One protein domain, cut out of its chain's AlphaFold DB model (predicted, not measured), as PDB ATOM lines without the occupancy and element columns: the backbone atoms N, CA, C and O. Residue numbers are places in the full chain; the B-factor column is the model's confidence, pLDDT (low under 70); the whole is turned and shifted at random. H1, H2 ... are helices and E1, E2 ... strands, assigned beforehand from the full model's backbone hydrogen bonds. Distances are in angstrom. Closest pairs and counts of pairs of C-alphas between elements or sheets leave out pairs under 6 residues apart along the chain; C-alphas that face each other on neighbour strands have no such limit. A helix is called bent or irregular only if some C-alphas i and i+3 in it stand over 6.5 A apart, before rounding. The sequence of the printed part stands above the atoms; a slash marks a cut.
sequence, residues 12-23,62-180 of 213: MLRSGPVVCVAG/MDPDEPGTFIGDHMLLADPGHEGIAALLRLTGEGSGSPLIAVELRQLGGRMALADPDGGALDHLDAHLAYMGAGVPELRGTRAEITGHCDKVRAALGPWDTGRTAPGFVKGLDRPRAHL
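This is residues 12 to 23 and 62 to 180 of the 213 residues of an uncharacterized protein of Streptomyces sp. SolWspMP-sol7th (UniProt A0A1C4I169). A small antiparallel sheet, ordered E1, E3, E2, has H3 and H1 side by side over one face; H2 and the loop of residues 114 to 128 reach beyond one end. The printed part has 131 residues, under half in named elements: E1, H1, E2, H2, E3, H3, class mixed. It is compact, radius of gyration of the C-alphas 15.3 A, spanning 48 by 33 by 29 A.

E1 is residues 71 to 77, 19.9 A, from C-alpha 71 at (-14.910, -19.880, 17.339). H1 is 81 to 92, E2 102 to 107, H2 110 to 113, E3 129 to 135. H3, 143 to 160, 25.9 A, ends at (-16.793, 2.110, 20.276); it is irregular, C-alphas 156 and 159 being 7.4 A apart.

E1 and E3 are antiparallel neighbours, with N 73 and O 133 within hydrogen-bond range at 3.2 A; E3 and E2 are antiparallel neighbours, with N 104 and O 132 within hydrogen-bond range at 2.8 A. E1, H1, E2 form a split strand-helix-strand unit, E3 between its strands, crossover right-handed. H1 and H3 lie on the same face, making two layers, helices over sheet. H3 touches H1 with residues 152 to 160 alone, closest C-alphas Ala 87 and Ala 156, 6.2 A, at a shallow tilt of 12 degrees, opposite ways. H2 is not on the sheet. O i to N i+4 pairs within range: H1 7 of 8, H3 12 of 14; H2 is too short for any.

Residues 24 to 61 are cut out, C-alphas 23 and 62 being 11.3 A apart. The link H2 to E3 is long, 15 residues. No printed residue is under pLDDT 70.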
ATOM      1  N   MET A  12      -3.300 -23.595  38.917       87.75
ATOM      2  CA  MET A  12      -3.504 -22.192  39.276       87.75
ATOM      3  C   MET A  12      -4.409 -21.426  38.294       87.75
ATOM      4  O   MET A  12      -5.054 -20.463  38.690       87.75
ATOM      5  N   LEU A  13      -4.509 -21.875  37.037       90.12
ATOM      6  CA  LEU A  13      -5.355 -21.273  36.001       90.12
ATOM      7  C   LEU A  13      -6.748 -21.918  35.912       90.12
ATOM      8  O   LEU A  13      -7.589 -21.440  35.155       90.12
ATOM      9  N   ARG A  14      -7.006 -22.997  36.671       87.75
ATOM     10  CA  ARG A  14      -8.303 -23.705  36.693       87.75
ATOM     11  C   ARG A  14      -9.252 -23.213  37.784       87.75
ATOM     12  O   ARG A  14     -10.431 -23.542  37.765       87.75
ATOM     13  N   SER A  15      -8.741 -22.442  38.746       81.38
ATOM     14  CA  SER A  15      -9.496 -22.024  39.940       81.38
ATOM     15  C   SER A  15     -10.515 -20.910  39.673       81.38
ATOM     16  O   SER A  15     -11.294 -20.569  40.556       81.38
ATOM     17  N   GLY A  16     -10.522 -20.344  38.466       85.50
ATOM     18  CA  GLY A  16     -11.448 -19.296  38.062       85.50
ATOM     19  C   GLY A  16     -10.902 -18.469  36.900       85.50
ATOM     20  O   GLY A  16      -9.836 -18.777  36.358       85.50
ATOM     21  N   PRO A  17     -11.624 -17.414  36.497       91.25
ATOM     22  CA  PRO A  17     -11.136 -16.476  35.503       91.25
ATOM     23  C   PRO A  17      -9.861 -15.771  35.974       91.25
ATOM     24  O   PRO A  17      -9.748 -15.359  37.124       91.25
ATOM     25  N   VAL A  18      -8.926 -15.575  35.051       92.56
ATOM     26  CA  VAL A  18      -7.668 -14.857  35.281       92.56
ATOM     27  C   VAL A  18      -7.537 -13.691  34.310       92.56
ATOM     28  O   VAL A  18      -7.916 -13.788  33.136       92.56
ATOM     29  N   VAL A  19      -6.964 -12.588  34.782       93.62
ATOM     30  CA  VAL A  19      -6.496 -11.500  33.921       93.62
ATOM     31  C   VAL A  19      -5.043 -11.793  33.570       93.62
ATOM     32  O   VAL A  19      -4.219 -11.974  34.459       93.62
ATOM     33  N   CYS A  20      -4.744 -11.870  32.275       93.69
ATOM     34  CA  CYS A  20      -3.383 -12.016  31.772       93.69
ATOM     35  C   CYS A  20      -2.965 -10.698  31.131       93.69
ATOM     36  O   CYS A  20      -3.715 -10.144  30.324       93.69
ATOM     37  N   VAL A  21      -1.785 -10.211  31.500       93.75
ATOM     38  CA  VAL A  21      -1.151  -9.045  30.889       93.75
ATOM     39  C   VAL A  21       0.173  -9.519  30.311       93.75
ATOM     40  O   VAL A  21       1.068  -9.901  31.060       93.75
ATOM     41  N   ALA A  22       0.277  -9.508  28.987       93.50
ATOM     42  CA  ALA A  22       1.460  -9.932  28.251       93.50
ATOM     43  C   ALA A  22       1.892  -8.818  27.293       93.50
ATOM     44  O   ALA A  22       1.049  -8.112  26.733       93.50
ATOM     45  N   GLY A  23       3.199  -8.641  27.103       92.25
ATOM     46  CA  GLY A  23       3.711  -7.634  26.182       92.25
ATOM     47  C   GLY A  23       5.226  -7.491  26.200       92.25
ATOM     48  O   GLY A  23       5.935  -8.195  26.913       92.25
ATOM     49  N   MET A  62       2.583 -17.469  25.438       89.31
ATOM     50  CA  MET A  62       2.586 -18.834  25.975       89.31
ATOM     51  C   MET A  62       1.415 -19.678  25.440       89.31
ATOM     52  O   MET A  62       0.858 -20.512  26.158       89.31
ATOM     53  N   ASP A  63       1.023 -19.430  24.188       86.31
ATOM     54  CA  ASP A  63       0.038 -20.253  23.499       86.31
ATOM     55  C   ASP A  63       0.630 -21.655  23.256       86.31
ATOM     56  O   ASP A  63       1.842 -21.783  23.068       86.31
ATOM     57  N   PRO A  64      -0.191 -22.720  23.259       83.75
ATOM     58  CA  PRO A  64       0.274 -24.053  22.891       83.75
ATOM     59  C   PRO A  64       0.819 -24.092  21.457       83.75
ATOM     60  O   PRO A  64       0.273 -23.436  20.567       83.75
ATOM     61  N   ASP A  65       1.829 -24.931  21.223       84.62
ATOM     62  CA  ASP A  65       2.365 -25.175  19.878       84.62
ATOM     63  C   ASP A  65       1.329 -25.871  18.975       84.62
ATOM     64  O   ASP A  65       1.301 -25.677  17.755       84.62
ATOM     65  N   GLU A  66       0.464 -26.704  19.562       85.38
ATOM     66  CA  GLU A  66      -0.573 -27.407  18.826       85.38
ATOM     67  C   GLU A  66      -1.728 -26.475  18.420       85.38
ATOM     68  O   GLU A  66      -2.312 -25.774  19.252       85.38
ATOM     69  N   PRO A  67      -2.160 -26.515  17.146       82.44
ATOM     70  CA  PRO A  67      -3.249 -25.673  16.681       82.44
ATOM     71  C   PRO A  67      -4.581 -26.074  17.325       82.44
ATOM     72  O   PRO A  67      -5.014 -27.227  17.260       82.44
ATOM     73  N   GLY A  68      -5.280 -25.086  17.881       81.94
ATOM     74  CA  GLY A  68      -6.641 -25.233  18.392       81.94
ATOM     75  C   GLY A  68      -7.715 -24.840  17.373       81.94
ATOM     76  O   GLY A  68      -7.508 -23.993  16.502       81.94
ATOM     77  N   THR A  69      -8.910 -25.424  17.508       85.81
ATOM     78  CA  THR A  69     -10.107 -24.953  16.793       85.81
ATOM     79  C   THR A  69     -10.860 -23.957  17.664       85.81
ATOM     80  O   THR A  69     -11.416 -24.325  18.697       85.81
ATOM     81  N   PHE A  70     -10.919 -22.703  17.219       90.44
ATOM     82  CA  PHE A  70     -11.591 -21.628  17.945       90.44
ATOM     83  C   PHE A  70     -12.746 -21.047  17.138       90.44
ATOM     84  O   PHE A  70     -12.648 -20.835  15.929       90.44
ATOM     85  N   ILE A  71     -13.831 -20.731  17.836       94.06
ATOM     86  CA  ILE A  71     -14.910 -19.880  17.339       94.06
ATOM     87  C   ILE A  71     -14.806 -18.558  18.070       94.06
ATOM     88  O   ILE A  71     -14.573 -18.529  19.277       94.06
ATOM     89  N   GLY A  72     -14.959 -17.460  17.351       94.00
ATOM     90  CA  GLY A  72     -14.697 -16.168  17.942       94.00
ATOM     91  C   GLY A  72     -15.216 -15.008  17.134       94.00
ATOM     92  O   GLY A  72     -15.931 -15.168  16.141       94.00
ATOM     93  N   ASP A  73     -14.802 -13.833  17.580       95.44
ATOM     94  CA  ASP A  73     -15.097 -12.580  16.915       95.44
ATOM     95  C   ASP A  73     -13.982 -11.561  17.156       95.44
ATOM     96  O   ASP A  73     -13.193 -11.705  18.093       95.44
ATOM     97  N   HIS A  74     -13.916 -10.549  16.296       95.88
ATOM     98  CA  HIS A  74     -12.918  -9.489  16.352       95.88
ATOM     99  C   HIS A  74     -13.535  -8.122  16.045       95.88
ATOM    100  O   HIS A  74     -14.367  -7.988  15.144       95.88
ATOM    101  N   MET A  75     -13.101  -7.101  16.782       96.38
ATOM    102  CA  MET A  75     -13.459  -5.701  16.549       96.38
ATOM    103  C   MET A  75     -12.234  -4.813  16.714       96.38
ATOM    104  O   MET A  75     -11.411  -5.050  17.602       96.38
ATOM    105  N   LEU A  76     -12.146  -3.768  15.895       96.75
ATOM    106  CA  LEU A  76     -11.259  -2.642  16.142       96.75
ATOM    107  C   LEU A  76     -12.060  -1.550  16.837       96.75
ATOM    108  O   LEU A  76     -13.083  -1.103  16.318       96.75
ATOM    109  N   LEU A  77     -11.604  -1.147  18.016       97.81
ATOM    110  CA  LEU A  77     -12.322  -0.240  18.893       97.81
ATOM    111  C   LEU A  77     -11.598   1.105  18.987       97.81
ATOM    112  O   LEU A  77     -10.375   1.153  19.153       97.81
ATOM    113  N   ALA A  78     -12.366   2.190  18.951       97.00
ATOM    114  CA  ALA A  78     -11.972   3.458  19.551       97.00
ATOM    115  C   ALA A  78     -11.806   3.281  21.074       97.00
ATOM    116  O   ALA A  78     -12.092   2.211  21.608       97.00
ATOM    117  N   ASP A  79     -11.328   4.303  21.786       96.69
ATOM    118  CA  ASP A  79     -11.120   4.203  23.237       96.69
ATOM    119  C   ASP A  79     -12.455   3.948  23.978       96.69
ATOM    120  O   ASP A  79     -13.324   4.828  23.977       96.69
ATOM    121  N   PRO A  80     -12.640   2.765  24.608       96.88
ATOM    122  CA  PRO A  80     -13.863   2.441  25.332       96.88
ATOM    123  C   PRO A  80     -13.991   3.147  26.688       96.88
ATOM    124  O   PRO A  80     -15.081   3.171  27.270       96.88
ATOM    125  N   GLY A  81     -12.887   3.668  27.229       97.31
ATOM    126  CA  GLY A  81     -12.807   4.164  28.597       97.31
ATOM    127  C   GLY A  81     -13.317   3.157  29.637       97.31
ATOM    128  O   GLY A  81     -13.504   1.965  29.385       97.31
ATOM    129  N   HIS A  82     -13.596   3.636  30.848       97.81
ATOM    130  CA  HIS A  82     -14.122   2.775  31.913       97.81
ATOM    131  C   HIS A  82     -15.501   2.183  31.588       97.81
ATOM    132  O   HIS A  82     -15.819   1.086  32.043       97.81
ATOM    133  N   GLU A  83     -16.321   2.890  30.808       98.31
ATOM    134  CA  GLU A  83     -17.677   2.452  30.483       98.31
ATOM    135  C   GLU A  83     -17.675   1.198  29.606       98.31
ATOM    136  O   GLU A  83     -18.337   0.212  29.947       98.31
ATOM    137  N   GLY A  84     -16.903   1.198  28.516       98.06
ATOM    138  CA  GLY A  84     -16.832   0.047  27.623       98.06
ATOM    139  C   GLY A  84     -16.085  -1.132  28.244       98.06
ATOM    140  O   GLY A  84     -16.514  -2.274  28.078       98.06
ATOM    141  N   ILE A  85     -15.057  -0.885  29.067       97.81
ATOM    142  CA  ILE A  85     -14.413  -1.952  29.854       97.81
ATOM    143  C   ILE A  85     -15.409  -2.578  30.839       97.81
ATOM    144  O   ILE A  85     -15.509  -3.804  30.924       97.81
ATOM    145  N   ALA A  86     -16.214  -1.771  31.536       98.12
ATOM    146  CA  ALA A  86     -17.260  -2.290  32.412       98.12
ATOM    147  C   ALA A  86     -18.339  -3.063  31.630       98.12
ATOM    148  O   ALA A  86     -18.842  -4.074  32.122       98.12
ATOM    149  N   ALA A  87     -18.697  -2.620  30.421       98.25
ATOM    150  CA  ALA A  87     -19.625  -3.337  29.545       98.25
ATOM    151  C   ALA A  87     -19.087  -4.706  29.120       98.25
ATOM    152  O   ALA A  87     -19.821  -5.693  29.198       98.25
ATOM    153  N   LEU A  88     -17.804  -4.780  28.761       98.06
ATOM    154  CA  LEU A  88     -17.132  -6.035  28.450       98.06
ATOM    155  C   LEU A  88     -17.141  -6.982  29.654       98.06
ATOM    156  O   LEU A  88     -17.589  -8.120  29.536       98.06
ATOM    157  N   LEU A  89     -16.708  -6.502  30.824       97.06
ATOM    158  CA  LEU A  89     -16.599  -7.322  32.034       97.06
ATOM    159  C   LEU A  89     -17.952  -7.853  32.521       97.06
ATOM    160  O   LEU A  89     -18.008  -8.973  33.021       97.06
ATOM    161  N   ARG A  90     -19.061  -7.127  32.318       97.88
ATOM    162  CA  ARG A  90     -20.409  -7.662  32.601       97.88
ATOM    163  C   ARG A  90     -20.726  -8.929  31.802       97.88
ATOM    164  O   ARG A  90     -21.491  -9.764  32.272       97.88
ATOM    165  N   LEU A  91     -20.163  -9.065  30.603       97.81
ATOM    166  CA  LEU A  91     -20.412 -10.193  29.705       97.81
ATOM    167  C   LEU A  91     -19.336 -11.277  29.770       97.81
ATOM    168  O   LEU A  91     -19.584 -12.384  29.302       97.81
ATOM    169  N   THR A  92     -18.146 -10.976  30.285       96.06
ATOM    170  CA  THR A  92     -16.979 -11.871  30.174       96.06
ATOM    171  C   THR A  92     -16.259 -12.117  31.495       96.06
ATOM    172  O   THR A  92     -15.470 -13.057  31.590       96.06
ATOM    173  N   GLY A  93     -16.546 -11.306  32.514       93.25
ATOM    174  CA  GLY A  93     -15.992 -11.428  33.851       93.25
ATOM    175  C   GLY A  93     -16.552 -12.617  34.626       93.25
ATOM    176  O   GLY A  93     -17.401 -13.380  34.151       93.25
ATOM    177  N   GLU A  94     -16.064 -12.774  35.849       91.56
ATOM    178  CA  GLU A  94     -16.522 -13.815  36.763       91.56
ATOM    179  C   GLU A  94     -18.039 -13.739  36.997       91.56
ATOM    180  O   GLU A  94     -18.624 -12.662  37.089       91.56
ATOM    181  N   GLY A  95     -18.699 -14.899  37.025       91.31
ATOM    182  CA  GLY A  95     -20.153 -14.990  37.195       91.31
ATOM    183  C   GLY A  95     -20.993 -14.604  35.969       91.31
ATOM    184  O   GLY A  95     -22.205 -14.784  36.004       91.31
ATOM    185  N   SER A  96     -20.388 -14.143  34.865       94.00
ATOM    186  CA  SER A  96     -21.124 -13.763  33.642       94.00
ATOM    187  C   SER A  96     -21.785 -14.935  32.904       94.00
ATOM    188  O   SER A  96     -22.679 -14.726  32.085       94.00
ATOM    189  N   GLY A  97     -21.322 -16.165  33.147       92.81
ATOM    190  CA  GLY A  97     -21.740 -17.346  32.385       92.81
ATOM    191  C   GLY A  97     -21.190 -17.391  30.953       92.81
ATOM    192  O   GLY A  97     -21.702 -18.150  30.135       92.81
ATOM    193  N   SER A  98     -20.168 -16.588  30.632       95.88
ATOM    194  CA  SER A  98     -19.535 -16.578  29.308       95.88
ATOM    195  C   SER A  98     -19.024 -17.971  28.889       95.88
ATOM    196  O   SER A  98     -18.268 -18.588  29.649       95.88
ATOM    197  N   PRO A  99     -19.348 -18.446  27.668       95.94
ATOM    198  CA  PRO A  99     -18.774 -19.664  27.095       95.94
ATOM    199  C   PRO A  99     -17.380 -19.436  26.478       95.94
ATOM    200  O   PRO A  99     -16.764 -20.379  25.984       95.94
ATOM    201  N   LEU A 100     -16.872 -18.194  26.462       96.25
ATOM    202  CA  LEU A 100     -15.555 -17.869  25.911       96.25
ATOM    203  C   LEU A 100     -14.441 -18.286  26.878       96.25
ATOM    204  O   LEU A 100     -14.503 -17.994  28.072       96.25
ATOM    205  N   ILE A 101     -13.393 -18.917  26.346       93.88
ATOM    206  CA  ILE A 101     -12.189 -19.277  27.109       93.88
ATOM    207  C   ILE A 101     -11.188 -18.117  27.167       93.88
ATOM    208  O   ILE A 101     -10.420 -17.996  28.124       93.88
ATOM    209  N   ALA A 102     -11.217 -17.226  26.176       94.38
ATOM    210  CA  ALA A 102     -10.359 -16.058  26.107       94.38
ATOM    211  C   ALA A 102     -11.132 -14.864  25.550       94.38
ATOM    212  O   ALA A 102     -11.916 -14.970  24.608       94.38
ATOM    213  N   VAL A 103     -10.897 -13.725  26.185       97.06
ATOM    214  CA  VAL A 103     -11.345 -12.407  25.757       97.06
ATOM    215  C   VAL A 103     -10.142 -11.506  25.938       97.06
ATOM    216  O   VAL A 103      -9.628 -11.387  27.051       97.06
ATOM    217  N   GLU A 104      -9.677 -10.941  24.838       96.38
ATOM    218  CA  GLU A 104      -8.465 -10.142  24.768       96.38
ATOM    219  C   GLU A 104      -8.803  -8.724  24.311       96.38
ATOM    220  O   GLU A 104      -9.624  -8.523  23.414       96.38
ATOM    221  N   LEU A 105      -8.133  -7.755  24.928       97.31
ATOM    222  CA  LEU A 105      -8.017  -6.390  24.440       97.31
ATOM    223  C   LEU A 105      -6.537  -6.134  24.174       97.31
ATOM    224  O   LEU A 105      -5.755  -5.969  25.108       97.31
ATOM    225  N   ARG A 106      -6.150  -6.127  22.900       95.75
ATOM    226  CA  ARG A 106      -4.782  -5.821  22.488       95.75
ATOM    227  C   ARG A 106      -4.653  -4.328  22.244       95.75
ATOM    228  O   ARG A 106      -5.413  -3.767  21.456       95.75
ATOM    229  N   GLN A 107      -3.686  -3.702  22.906       94.56
ATOM    230  CA  GLN A 107      -3.387  -2.292  22.692       94.56
ATOM    231  C   GLN A 107      -2.900  -2.060  21.256       94.56
ATOM    232  O   GLN A 107      -2.005  -2.755  20.778       94.56
ATOM    233  N   LEU A 108      -3.506  -1.083  20.584       95.31
ATOM    234  CA  LEU A 108      -3.091  -0.572  19.280       95.31
ATOM    235  C   LEU A 108      -2.658   0.900  19.427       95.31
ATOM    236  O   LEU A 108      -2.065   1.286  20.438       95.31
ATOM    237  N   GLY A 109      -2.907   1.730  18.416       92.88
ATOM    238  CA  GLY A 109      -2.472   3.120  18.383       92.88
ATOM    239  C   GLY A 109      -0.984   3.281  18.056       92.88
ATOM    240  O   GLY A 109      -0.364   2.466  17.367       92.88
ATOM    241  N   GLY A 110      -0.398   4.382  18.532       92.75
ATOM    242  CA  GLY A 110       1.005   4.706  18.280       92.75
ATOM    243  C   GLY A 110       1.325   4.750  16.784       92.75
ATOM    244  O   GLY A 110       0.583   5.331  15.998       92.75
ATOM    245  N   ARG A 111       2.436   4.120  16.380       92.44
ATOM    246  CA  ARG A 111       2.856   4.092  14.970       92.44
ATOM    247  C   ARG A 111       1.874   3.330  14.074       92.44
ATOM    248  O   ARG A 111       1.773   3.680  12.910       92.44
ATOM    249  N   MET A 112       1.145   2.342  14.606       92.31
ATOM    250  CA  MET A 112       0.192   1.548  13.819       92.31
ATOM    251  C   MET A 112      -1.030   2.350  13.368       92.31
ATOM    252  O   MET A 112      -1.637   1.975  12.374       92.31
ATOM    253  N   ALA A 113      -1.381   3.436  14.061       94.06
ATOM    254  CA  ALA A 113      -2.497   4.304  13.680       94.06
ATOM    255  C   ALA A 113      -2.110   5.388  12.658       94.06
ATOM    256  O   ALA A 113      -2.970   6.131  12.196       94.06
ATOM    257  N   LEU A 114      -0.826   5.508  12.306       94.56
ATOM    258  CA  LEU A 114      -0.351   6.507  11.353       94.56
ATOM    259  C   LEU A 114      -0.214   5.876   9.970       94.56
ATOM    260  O   LEU A 114       0.523   4.906   9.820       94.56
ATOM    261  N   ALA A 115      -0.885   6.460   8.976       94.31
ATOM    262  CA  ALA A 115      -0.754   6.060   7.579       94.31
ATOM    263  C   ALA A 115       0.705   6.150   7.110       94.31
ATOM    264  O   ALA A 115       1.343   7.202   7.236       94.31
ATOM    265  N   ASP A 116       1.215   5.052   6.553       93.94
ATOM    266  CA  ASP A 116       2.509   5.004   5.883       93.94
ATOM    267  C   ASP A 116       2.319   5.179   4.363       93.94
ATOM    268  O   ASP A 116       1.679   4.334   3.732       93.94
ATOM    269  N   PRO A 117       2.879   6.233   3.733       91.38
ATOM    270  CA  PRO A 117       2.823   6.408   2.280       91.38
ATOM    271  C   PRO A 117       3.353   5.210   1.476       91.38
ATOM    272  O   PRO A 117       2.931   5.018   0.334       91.38
ATOM    273  N   ASP A 118       4.239   4.403   2.067       93.44
ATOM    274  CA  ASP A 118       4.804   3.193   1.468       93.44
ATOM    275  C   ASP A 118       4.095   1.900   1.944       93.44
ATOM    276  O   ASP A 118       4.473   0.794   1.551       93.44
ATOM    277  N   GLY A 119       3.033   2.016   2.754       89.00
ATOM    278  CA  GLY A 119       2.294   0.903   3.372       89.00
ATOM    279  C   GLY A 119       1.361   0.123   2.434       89.00
ATOM    280  O   GLY A 119       0.860  -0.946   2.783       89.00
ATOM    281  N   GLY A 120       1.143   0.607   1.209       90.94
ATOM    282  CA  GLY A 120       0.302  -0.066   0.219       90.94
ATOM    283  C   GLY A 120      -1.196   0.091   0.494       90.94
ATOM    284  O   GLY A 120      -1.660   1.184   0.785       90.94
ATOM    285  N   ALA A 121      -1.980  -0.980   0.307       89.69
ATOM    286  CA  ALA A 121      -3.446  -0.903   0.391       89.69
ATOM    287  C   ALA A 121      -3.973  -0.815   1.832       89.69
ATOM    288  O   ALA A 121      -4.990  -0.172   2.065       89.69
ATOM    289  N   LEU A 122      -3.302  -1.477   2.778       90.31
ATOM    290  CA  LEU A 122      -3.567  -1.358   4.209       90.31
ATOM    291  C   LEU A 122      -2.348  -0.692   4.841       90.31
ATOM    292  O   LEU A 122      -1.389  -1.363   5.210       90.31
ATOM    293  N   ASP A 123      -2.387   0.629   4.908       92.19
ATOM    294  CA  ASP A 123      -1.276   1.486   5.318       92.19
ATOM    295  C   ASP A 123      -1.273   1.824   6.816       92.19
ATOM    296  O   ASP A 123      -0.275   2.335   7.320       92.19
ATOM    297  N   HIS A 124      -2.366   1.539   7.531       93.44
ATOM    298  CA  HIS A 124      -2.484   1.698   8.981       93.44
ATOM    299  C   HIS A 124      -3.691   0.941   9.561       93.44
ATOM    300  O   HIS A 124      -4.578   0.473   8.847       93.44
ATOM    301  N   LEU A 125      -3.730   0.848  10.891       92.69
ATOM    302  CA  LEU A 125      -4.877   0.426  11.690       92.69
ATOM    303  C   LEU A 125      -5.205   1.532  12.702       92.69
ATOM    304  O   LEU A 125      -4.649   1.564  13.801       92.69
ATOM    305  N   ASP A 126      -6.108   2.439  12.324       93.00
ATOM    306  CA  ASP A 126      -6.593   3.513  13.200       93.00
ATOM    307  C   ASP A 126      -7.607   2.984  14.225       93.00
ATOM    308  O   ASP A 126      -8.821   2.994  14.016       93.00
ATOM    309  N   ALA A 127      -7.092   2.437  15.323       96.12
ATOM    310  CA  ALA A 127      -7.881   1.965  16.451       96.12
ATOM    311  C   ALA A 127      -7.082   2.078  17.750       96.12
ATOM    312  O   ALA A 127      -5.852   1.991  17.752       96.12
ATOM    313  N   HIS A 128      -7.787   2.232  18.869       96.94
ATOM    314  CA  HIS A 128      -7.178   2.245  20.196       96.94
ATOM    315  C   HIS A 128      -6.915   0.821  20.701       96.94
ATOM    316  O   HIS A 128      -5.844   0.538  21.236       96.94
ATOM    317  N   LEU A 129      -7.872  -0.089  20.487       97.50
ATOM    318  CA  LEU A 129      -7.792  -1.489  20.908       97.50
ATOM    319  C   LEU A 129      -8.254  -2.433  19.796       97.50
ATOM    320  O   LEU A 129      -9.160  -2.121  19.027       97.50
ATOM    321  N   ALA A 130      -7.694  -3.637  19.772       97.06
ATOM    322  CA  ALA A 130      -8.263  -4.787  19.082       97.06
ATOM    323  C   ALA A 130      -8.902  -5.730  20.105       97.06
ATOM    324  O   ALA A 130      -8.206  -6.329  20.925       97.06
ATOM    325  N   TYR A 131     -10.220  -5.900  20.033       97.69
ATOM    326  CA  TYR A 131     -10.928  -6.943  20.771       97.69
ATOM    327  C   TYR A 131     -10.840  -8.271  20.024       97.69
ATOM    328  O   TYR A 131     -11.057  -8.312  18.810       97.69
ATOM    329  N   MET A 132     -10.580  -9.358  20.747       96.44
ATOM    330  CA  MET A 132     -10.722 -10.726  20.250       96.44
ATOM    331  C   MET A 132     -11.436 -11.585  21.293       96.44
ATOM    332  O   MET A 132     -11.005 -11.673  22.441       96.44
ATOM    333  N   GLY A 133     -12.515 -12.246  20.887       96.00
ATOM    334  CA  GLY A 133     -13.157 -13.302  21.667       96.00
ATOM    335  C   GLY A 133     -12.828 -14.667  21.078       96.00
ATOM    336  O   GLY A 133     -12.829 -14.819  19.857       96.00
ATOM    337  N   ALA A 134     -12.582 -15.661  21.928       95.00
ATOM    338  CA  ALA A 134     -12.359 -17.041  21.516       95.00
ATOM    339  C   ALA A 134     -13.029 -18.027  22.481       95.00
ATOM    340  O   ALA A 134     -12.857 -17.969  23.701       95.00
ATOM    341  N   GLY A 135     -13.786 -18.957  21.914       95.25
ATOM    342  CA  GLY A 135     -14.359 -20.120  22.576       95.25
ATOM    343  C   GLY A 135     -13.951 -21.393  21.848       95.25
ATOM    344  O   GLY A 135     -13.719 -21.383  20.637       95.25
ATOM    345  N   VAL A 136     -13.885 -22.492  22.593       93.06
ATOM    346  CA  VAL A 136     -13.656 -23.828  22.040       93.06
ATOM    347  C   VAL A 136     -14.956 -24.613  22.192       93.06
ATOM    348  O   VAL A 136     -15.410 -24.801  23.330       93.06
ATOM    349  N   PRO A 137     -15.580 -25.019  21.073       92.56
ATOM    350  CA  PRO A 137     -16.774 -25.849  21.089       92.56
ATOM    351  C   PRO A 137     -16.602 -27.084  21.972       92.56
ATOM    352  O   PRO A 137     -15.519 -27.658  22.057       92.56
ATOM    353  N   GLU A 138     -17.670 -27.444  22.680       88.50
ATOM    354  CA  GLU A 138     -17.750 -28.627  23.543       88.50
ATOM    355  C   GLU A 138     -16.814 -28.626  24.772       88.50
ATOM    356  O   GLU A 138     -16.907 -29.537  25.590       88.50
ATOM    357  N   LEU A 139     -15.995 -27.582  24.986       88.88
ATOM    358  CA  LEU A 139     -15.271 -27.377  26.251       88.88
ATOM    359  C   LEU A 139     -16.065 -26.535  27.253       88.88
ATOM    360  O   LEU A 139     -16.208 -26.918  28.411       88.88
ATOM    361  N   ARG A 140     -16.576 -25.370  26.828       89.06
ATOM    362  CA  ARG A 140     -17.349 -24.451  27.696       89.06
ATOM    363  C   ARG A 140     -18.710 -24.043  27.138       89.06
ATOM    364  O   ARG A 140     -19.481 -23.391  27.834       89.06
ATOM    365  N   GLY A 141     -19.000 -24.418  25.899       92.12
ATOM    366  CA  GLY A 141     -20.262 -24.133  25.235       92.12
ATOM    367  C   GLY A 141     -20.288 -24.746  23.845       92.12
ATOM    368  O   GLY A 141     -19.255 -25.092  23.273       92.12
ATOM    369  N   THR A 142     -21.480 -24.887  23.296       95.31
ATOM    370  CA  THR A 142     -21.693 -25.272  21.903       95.31
ATOM    371  C   THR A 142     -21.271 -24.145  20.960       95.31
ATOM    372  O   THR A 142     -21.221 -22.970  21.337       95.31
ATOM    373  N   ARG A 143     -21.050 -24.470  19.679       95.06
ATOM    374  CA  ARG A 143     -20.832 -23.459  18.625       95.06
ATOM    375  C   ARG A 143     -21.892 -22.350  18.639       95.06
ATOM    376  O   ARG A 143     -21.538 -21.183  18.509       95.06
ATOM    377  N   ALA A 144     -23.169 -22.702  18.798       95.81
ATOM    378  CA  ALA A 144     -24.264 -21.734  18.790       95.81
ATOM    379  C   ALA A 144     -24.213 -20.784  19.997       95.81
ATOM    380  O   ALA A 144     -24.405 -19.580  19.839       95.81
ATOM    381  N   GLU A 145     -23.907 -21.305  21.187       97.12
ATOM    382  CA  GLU A 145     -23.753 -20.495  22.400       97.12
ATOM    383  C   GLU A 145     -22.549 -19.558  22.303       97.12
ATOM    384  O   GLU A 145     -22.666 -18.387  22.657       97.12
ATOM    385  N   ILE A 146     -21.419 -20.038  21.773       97.06
ATOM    386  CA  ILE A 146     -20.216 -19.221  21.571       97.06
ATOM    387  C   ILE A 146     -20.497 -18.087  20.582       97.06
ATOM    388  O   ILE A 146     -20.273 -16.924  20.914       97.06
ATOM    389  N   THR A 147     -21.032 -18.400  19.397       96.06
ATOM    390  CA  THR A 147     -21.377 -17.391  18.384       96.06
ATOM    391  C   THR A 147     -22.370 -16.372  18.938       96.06
ATOM    392  O   THR A 147     -22.118 -15.171  18.844       96.06
ATOM    393  N   GLY A 148     -23.447 -16.833  19.581       97.06
ATOM    394  CA  GLY A 148     -24.450 -15.947  20.167       97.06
ATOM    395  C   GLY A 148     -23.899 -15.085  21.307       97.06
ATOM    396  O   GLY A 148     -24.360 -13.963  21.510       97.06
ATOM    397  N   HIS A 149     -22.896 -15.561  22.049       98.06
ATOM    398  CA  HIS A 149     -22.225 -14.746  23.063       98.06
ATOM    399  C   HIS A 149     -21.291 -13.704  22.452       98.06
ATOM    400  O   HIS A 149     -21.281 -12.563  22.912       98.06
ATOM    401  N   CYS A 150     -20.567 -14.046  21.383       97.19
ATOM    402  CA  CYS A 150     -19.809 -13.067  20.604       97.19
ATOM    403  C   CYS A 150     -20.709 -11.932  20.096       97.19
ATOM    404  O   CYS A 150     -20.332 -10.770  20.219       97.19
ATOM    405  N   ASP A 151     -21.915 -12.248  19.617       97.38
ATOM    406  CA  ASP A 151     -22.865 -11.239  19.135       97.38
ATOM    407  C   ASP A 151     -23.314 -10.287  20.257       97.38
ATOM    408  O   ASP A 151     -23.415  -9.078  20.046       97.38
ATOM    409  N   LYS A 152     -23.513 -10.802  21.481       98.31
ATOM    410  CA  LYS A 152     -23.805  -9.969  22.662       98.31
ATOM    411  C   LYS A 152     -22.652  -9.025  22.990       98.31
ATOM    412  O   LYS A 152     -22.893  -7.854  23.277       98.31
ATOM    413  N   VAL A 153     -21.412  -9.521  22.953       98.12
ATOM    414  CA  VAL A 153     -20.224  -8.693  23.215       98.12
ATOM    415  C   VAL A 153     -20.076  -7.619  22.143       98.12
ATOM    416  O   VAL A 153     -19.891  -6.454  22.484       98.12
ATOM    417  N   ARG A 154     -20.250  -7.973  20.867       96.69
ATOM    418  CA  ARG A 154     -20.243  -7.011  19.762       96.69
ATOM    419  C   ARG A 154     -21.298  -5.927  19.937       96.69
ATOM    420  O   ARG A 154     -20.981  -4.753  19.794       96.69
ATOM    421  N   ALA A 155     -22.528  -6.297  20.287       98.12
ATOM    422  CA  ALA A 155     -23.587  -5.325  20.542       98.12
ATOM    423  C   ALA A 155     -23.236  -4.380  21.704       98.12
ATOM    424  O   ALA A 155     -23.473  -3.178  21.611       98.12
ATOM    425  N   ALA A 156     -22.638  -4.902  22.779       98.44
ATOM    426  CA  ALA A 156     -22.233  -4.102  23.933       98.44
ATOM    427  C   ALA A 156     -21.052  -3.163  23.642       98.44
ATOM    428  O   ALA A 156     -21.004  -2.073  24.201       98.44
ATOM    429  N   LEU A 157     -20.118  -3.575  22.781       98.44
ATOM    430  CA  LEU A 157     -18.965  -2.770  22.368       98.44
ATOM    431  C   LEU A 157     -19.240  -1.878  21.152       98.44
ATOM    432  O   LEU A 157     -18.417  -1.026  20.831       98.44
ATOM    433  N   GLY A 158     -20.395  -2.040  20.502       98.00
ATOM    434  CA  GLY A 158     -20.814  -1.293  19.318       98.00
ATOM    435  C   GLY A 158     -20.629   0.228  19.394       98.00
ATOM    436  O   GLY A 158     -20.188   0.796  18.399       98.00
ATOM    437  N   PRO A 159     -20.873   0.906  20.538       98.25
ATOM    438  CA  PRO A 159     -20.627   2.346  20.660       98.25
ATOM    439  C   PRO A 159     -19.178   2.781  20.395       98.25
ATOM    440  O   PRO A 159     -18.950   3.947  20.082       98.25
ATOM    441  N   TRP A 160     -18.217   1.862  20.512       98.31
ATOM    442  CA  TRP A 160     -16.793   2.110  20.276       98.31
ATOM    443  C   TRP A 160     -16.256   1.371  19.051       98.31
ATOM    444  O   TRP A 160     -15.055   1.425  18.804       98.31
ATOM    445  N   ASP A 161     -17.098   0.680  18.278       97.19
ATOM    446  CA  ASP A 161     -16.667   0.033  17.038       97.19
ATOM    447  C   ASP A 161     -16.226   1.095  16.021       97.19
ATOM    448  O   ASP A 161     -16.983   1.999  15.670       97.19
ATOM    449  N   THR A 162     -14.999   0.976  15.519       95.31
ATOM    450  CA  THR A 162     -14.499   1.827  14.425       95.31
ATOM    451  C   THR A 162     -15.167   1.502  13.086       95.31
ATOM    452  O   THR A 162     -14.992   2.224  12.105       95.31
ATOM    453  N   GLY A 163     -15.881   0.374  13.011       92.44
ATOM    454  CA  GLY A 163     -16.419  -0.183  11.777       92.44
ATOM    455  C   GLY A 163     -15.344  -0.810  10.889       92.44
ATOM    456  O   GLY A 163     -15.660  -1.263   9.791       92.44
ATOM    457  N   ARG A 164     -14.079  -0.849  11.333       91.00
ATOM    458  CA  ARG A 164     -12.945  -1.455  10.626       91.00
ATOM    459  C   ARG A 164     -12.585  -2.813  11.221       91.00
ATOM    460  O   ARG A 164     -12.889  -3.129  12.366       91.00
ATOM    461  N   THR A 165     -11.894  -3.630  10.433       91.38
ATOM    462  CA  THR A 165     -11.400  -4.944  10.873       91.38
ATOM    463  C   THR A 165      -9.957  -5.136  10.459       91.38
ATOM    464  O   THR A 165      -9.617  -4.828   9.320       91.38
ATOM    465  N   ALA A 166      -9.129  -5.728  11.313       91.50
ATOM    466  CA  ALA A 166      -7.815  -6.186  10.884       91.50
ATOM    467  C   ALA A 166      -7.959  -7.527  10.128       91.50
ATOM    468  O   ALA A 166      -8.565  -8.466  10.657       91.50
ATOM    469  N   PRO A 167      -7.427  -7.651   8.895       87.50
ATOM    470  CA  PRO A 167      -7.745  -8.770   8.001       87.50
ATOM    471  C   PRO A 167      -7.311 -10.130   8.562       87.50
ATOM    472  O   PRO A 167      -8.036 -11.108   8.409       87.50
ATOM    473  N   GLY A 168      -6.186 -10.186   9.283       85.69
ATOM    474  CA  GLY A 168      -5.676 -11.416   9.904       85.69
ATOM    475  C   GLY A 168      -6.501 -11.945  11.085       85.69
ATOM    476  O   GLY A 168      -6.243 -13.048  11.556       85.69
ATOM    477  N   PHE A 169      -7.494 -11.191  11.569       88.31
ATOM    478  CA  PHE A 169      -8.304 -11.571  12.733       88.31
ATOM    479  C   PHE A 169      -9.773 -11.855  12.405       88.31
ATOM    480  O   PHE A 169     -10.539 -12.198  13.306       88.31
ATOM    481  N   VAL A 170     -10.177 -11.763  11.135       86.44
ATOM    482  CA  VAL A 170     -11.527 -12.133  10.691       86.44
ATOM    483  C   VAL A 170     -11.773 -13.620  10.983       86.44
ATOM    484  O   VAL A 170     -11.022 -14.484  10.542       86.44
ATOM    485  N   LYS A 171     -12.842 -13.927  11.731       83.62
ATOM    486  CA  LYS A 171     -13.141 -15.291  12.220       83.62
ATOM    487  C   LYS A 171     -14.134 -16.086  11.364       83.62
ATOM    488  O   LYS A 171     -14.418 -17.237  11.689       83.62
ATOM    489  N   GLY A 172     -14.662 -15.504  10.288       81.31
ATOM    490  CA  GLY A 172     -15.612 -16.174   9.397       81.31
ATOM    491  C   GLY A 172     -16.123 -15.288   8.260       81.31
ATOM    492  O   GLY A 172     -16.002 -14.063   8.303       81.31
ATOM    493  N   LEU A 173     -16.712 -15.914   7.235       80.12
ATOM    494  CA  LEU A 173     -17.339 -15.221   6.095       80.12
ATOM    495  C   LEU A 173     -18.690 -14.574   6.448       80.12
ATOM    496  O   LEU A 173     -19.232 -13.782   5.683       80.12
ATOM    497  N   ASP A 174     -19.230 -14.889   7.613       81.38
ATOM    498  CA  ASP A 174     -20.411 -14.282   8.221       81.38
ATOM    499  C   ASP A 174     -20.065 -13.082   9.121       81.38
ATOM    500  O   ASP A 174     -20.958 -12.414   9.638       81.38
ATOM    501  N   ARG A 175     -18.772 -12.784   9.307       84.38
ATOM    502  CA  ARG A 175     -18.289 -11.657  10.115       84.38
ATOM    503  C   ARG A 175     -17.946 -10.434   9.256       84.38
ATOM    504  O   ARG A 175     -17.630 -10.599   8.072       84.38
ATOM    505  N   PRO A 176     -17.965  -9.214   9.833       84.50
ATOM    506  CA  PRO A 176     -17.484  -8.015   9.151       84.50
ATOM    507  C   PRO A 176     -16.054  -8.188   8.625       84.50
ATOM    508  O   PRO A 176     -15.225  -8.848   9.252       84.50
ATOM    509  N   ARG A 177     -15.767  -7.592   7.463       85.75
ATOM    510  CA  ARG A 177     -14.465  -7.680   6.772       85.75
ATOM    511  C   ARG A 177     -13.966  -6.325   6.278       85.75
ATOM    512  O   ARG A 177     -13.254  -6.253   5.282       85.75
ATOM    513  N   ALA A 178     -14.343  -5.254   6.960       87.31
ATOM    514  CA  ALA A 178     -14.111  -3.865   6.578       87.31
ATOM    515  C   ALA A 178     -12.652  -3.378   6.728       87.31
ATOM    516  O   ALA A 178     -12.395  -2.355   7.360       87.31
ATOM    517  N   HIS A 179     -11.680  -4.098   6.164       86.75
ATOM    518  CA  HIS A 179     -10.257  -3.768   6.292       86.75
ATOM    519  C   HIS A 179      -9.750  -2.723   5.289       86.75
ATOM    520  O   HIS A 179      -8.711  -2.127   5.531       86.75
ATOM    521  N   LEU A 180     -10.467  -2.476   4.188       88.06
ATOM    522  CA  LEU A 180     -10.082  -1.519   3.142       88.06
ATOM    523  C   LEU A 180     -11.200  -0.516   2.865       88.06
ATOM    524  O   LEU A 180     -12.373  -0.781   3.135       88.06
TER     525      LEU A 180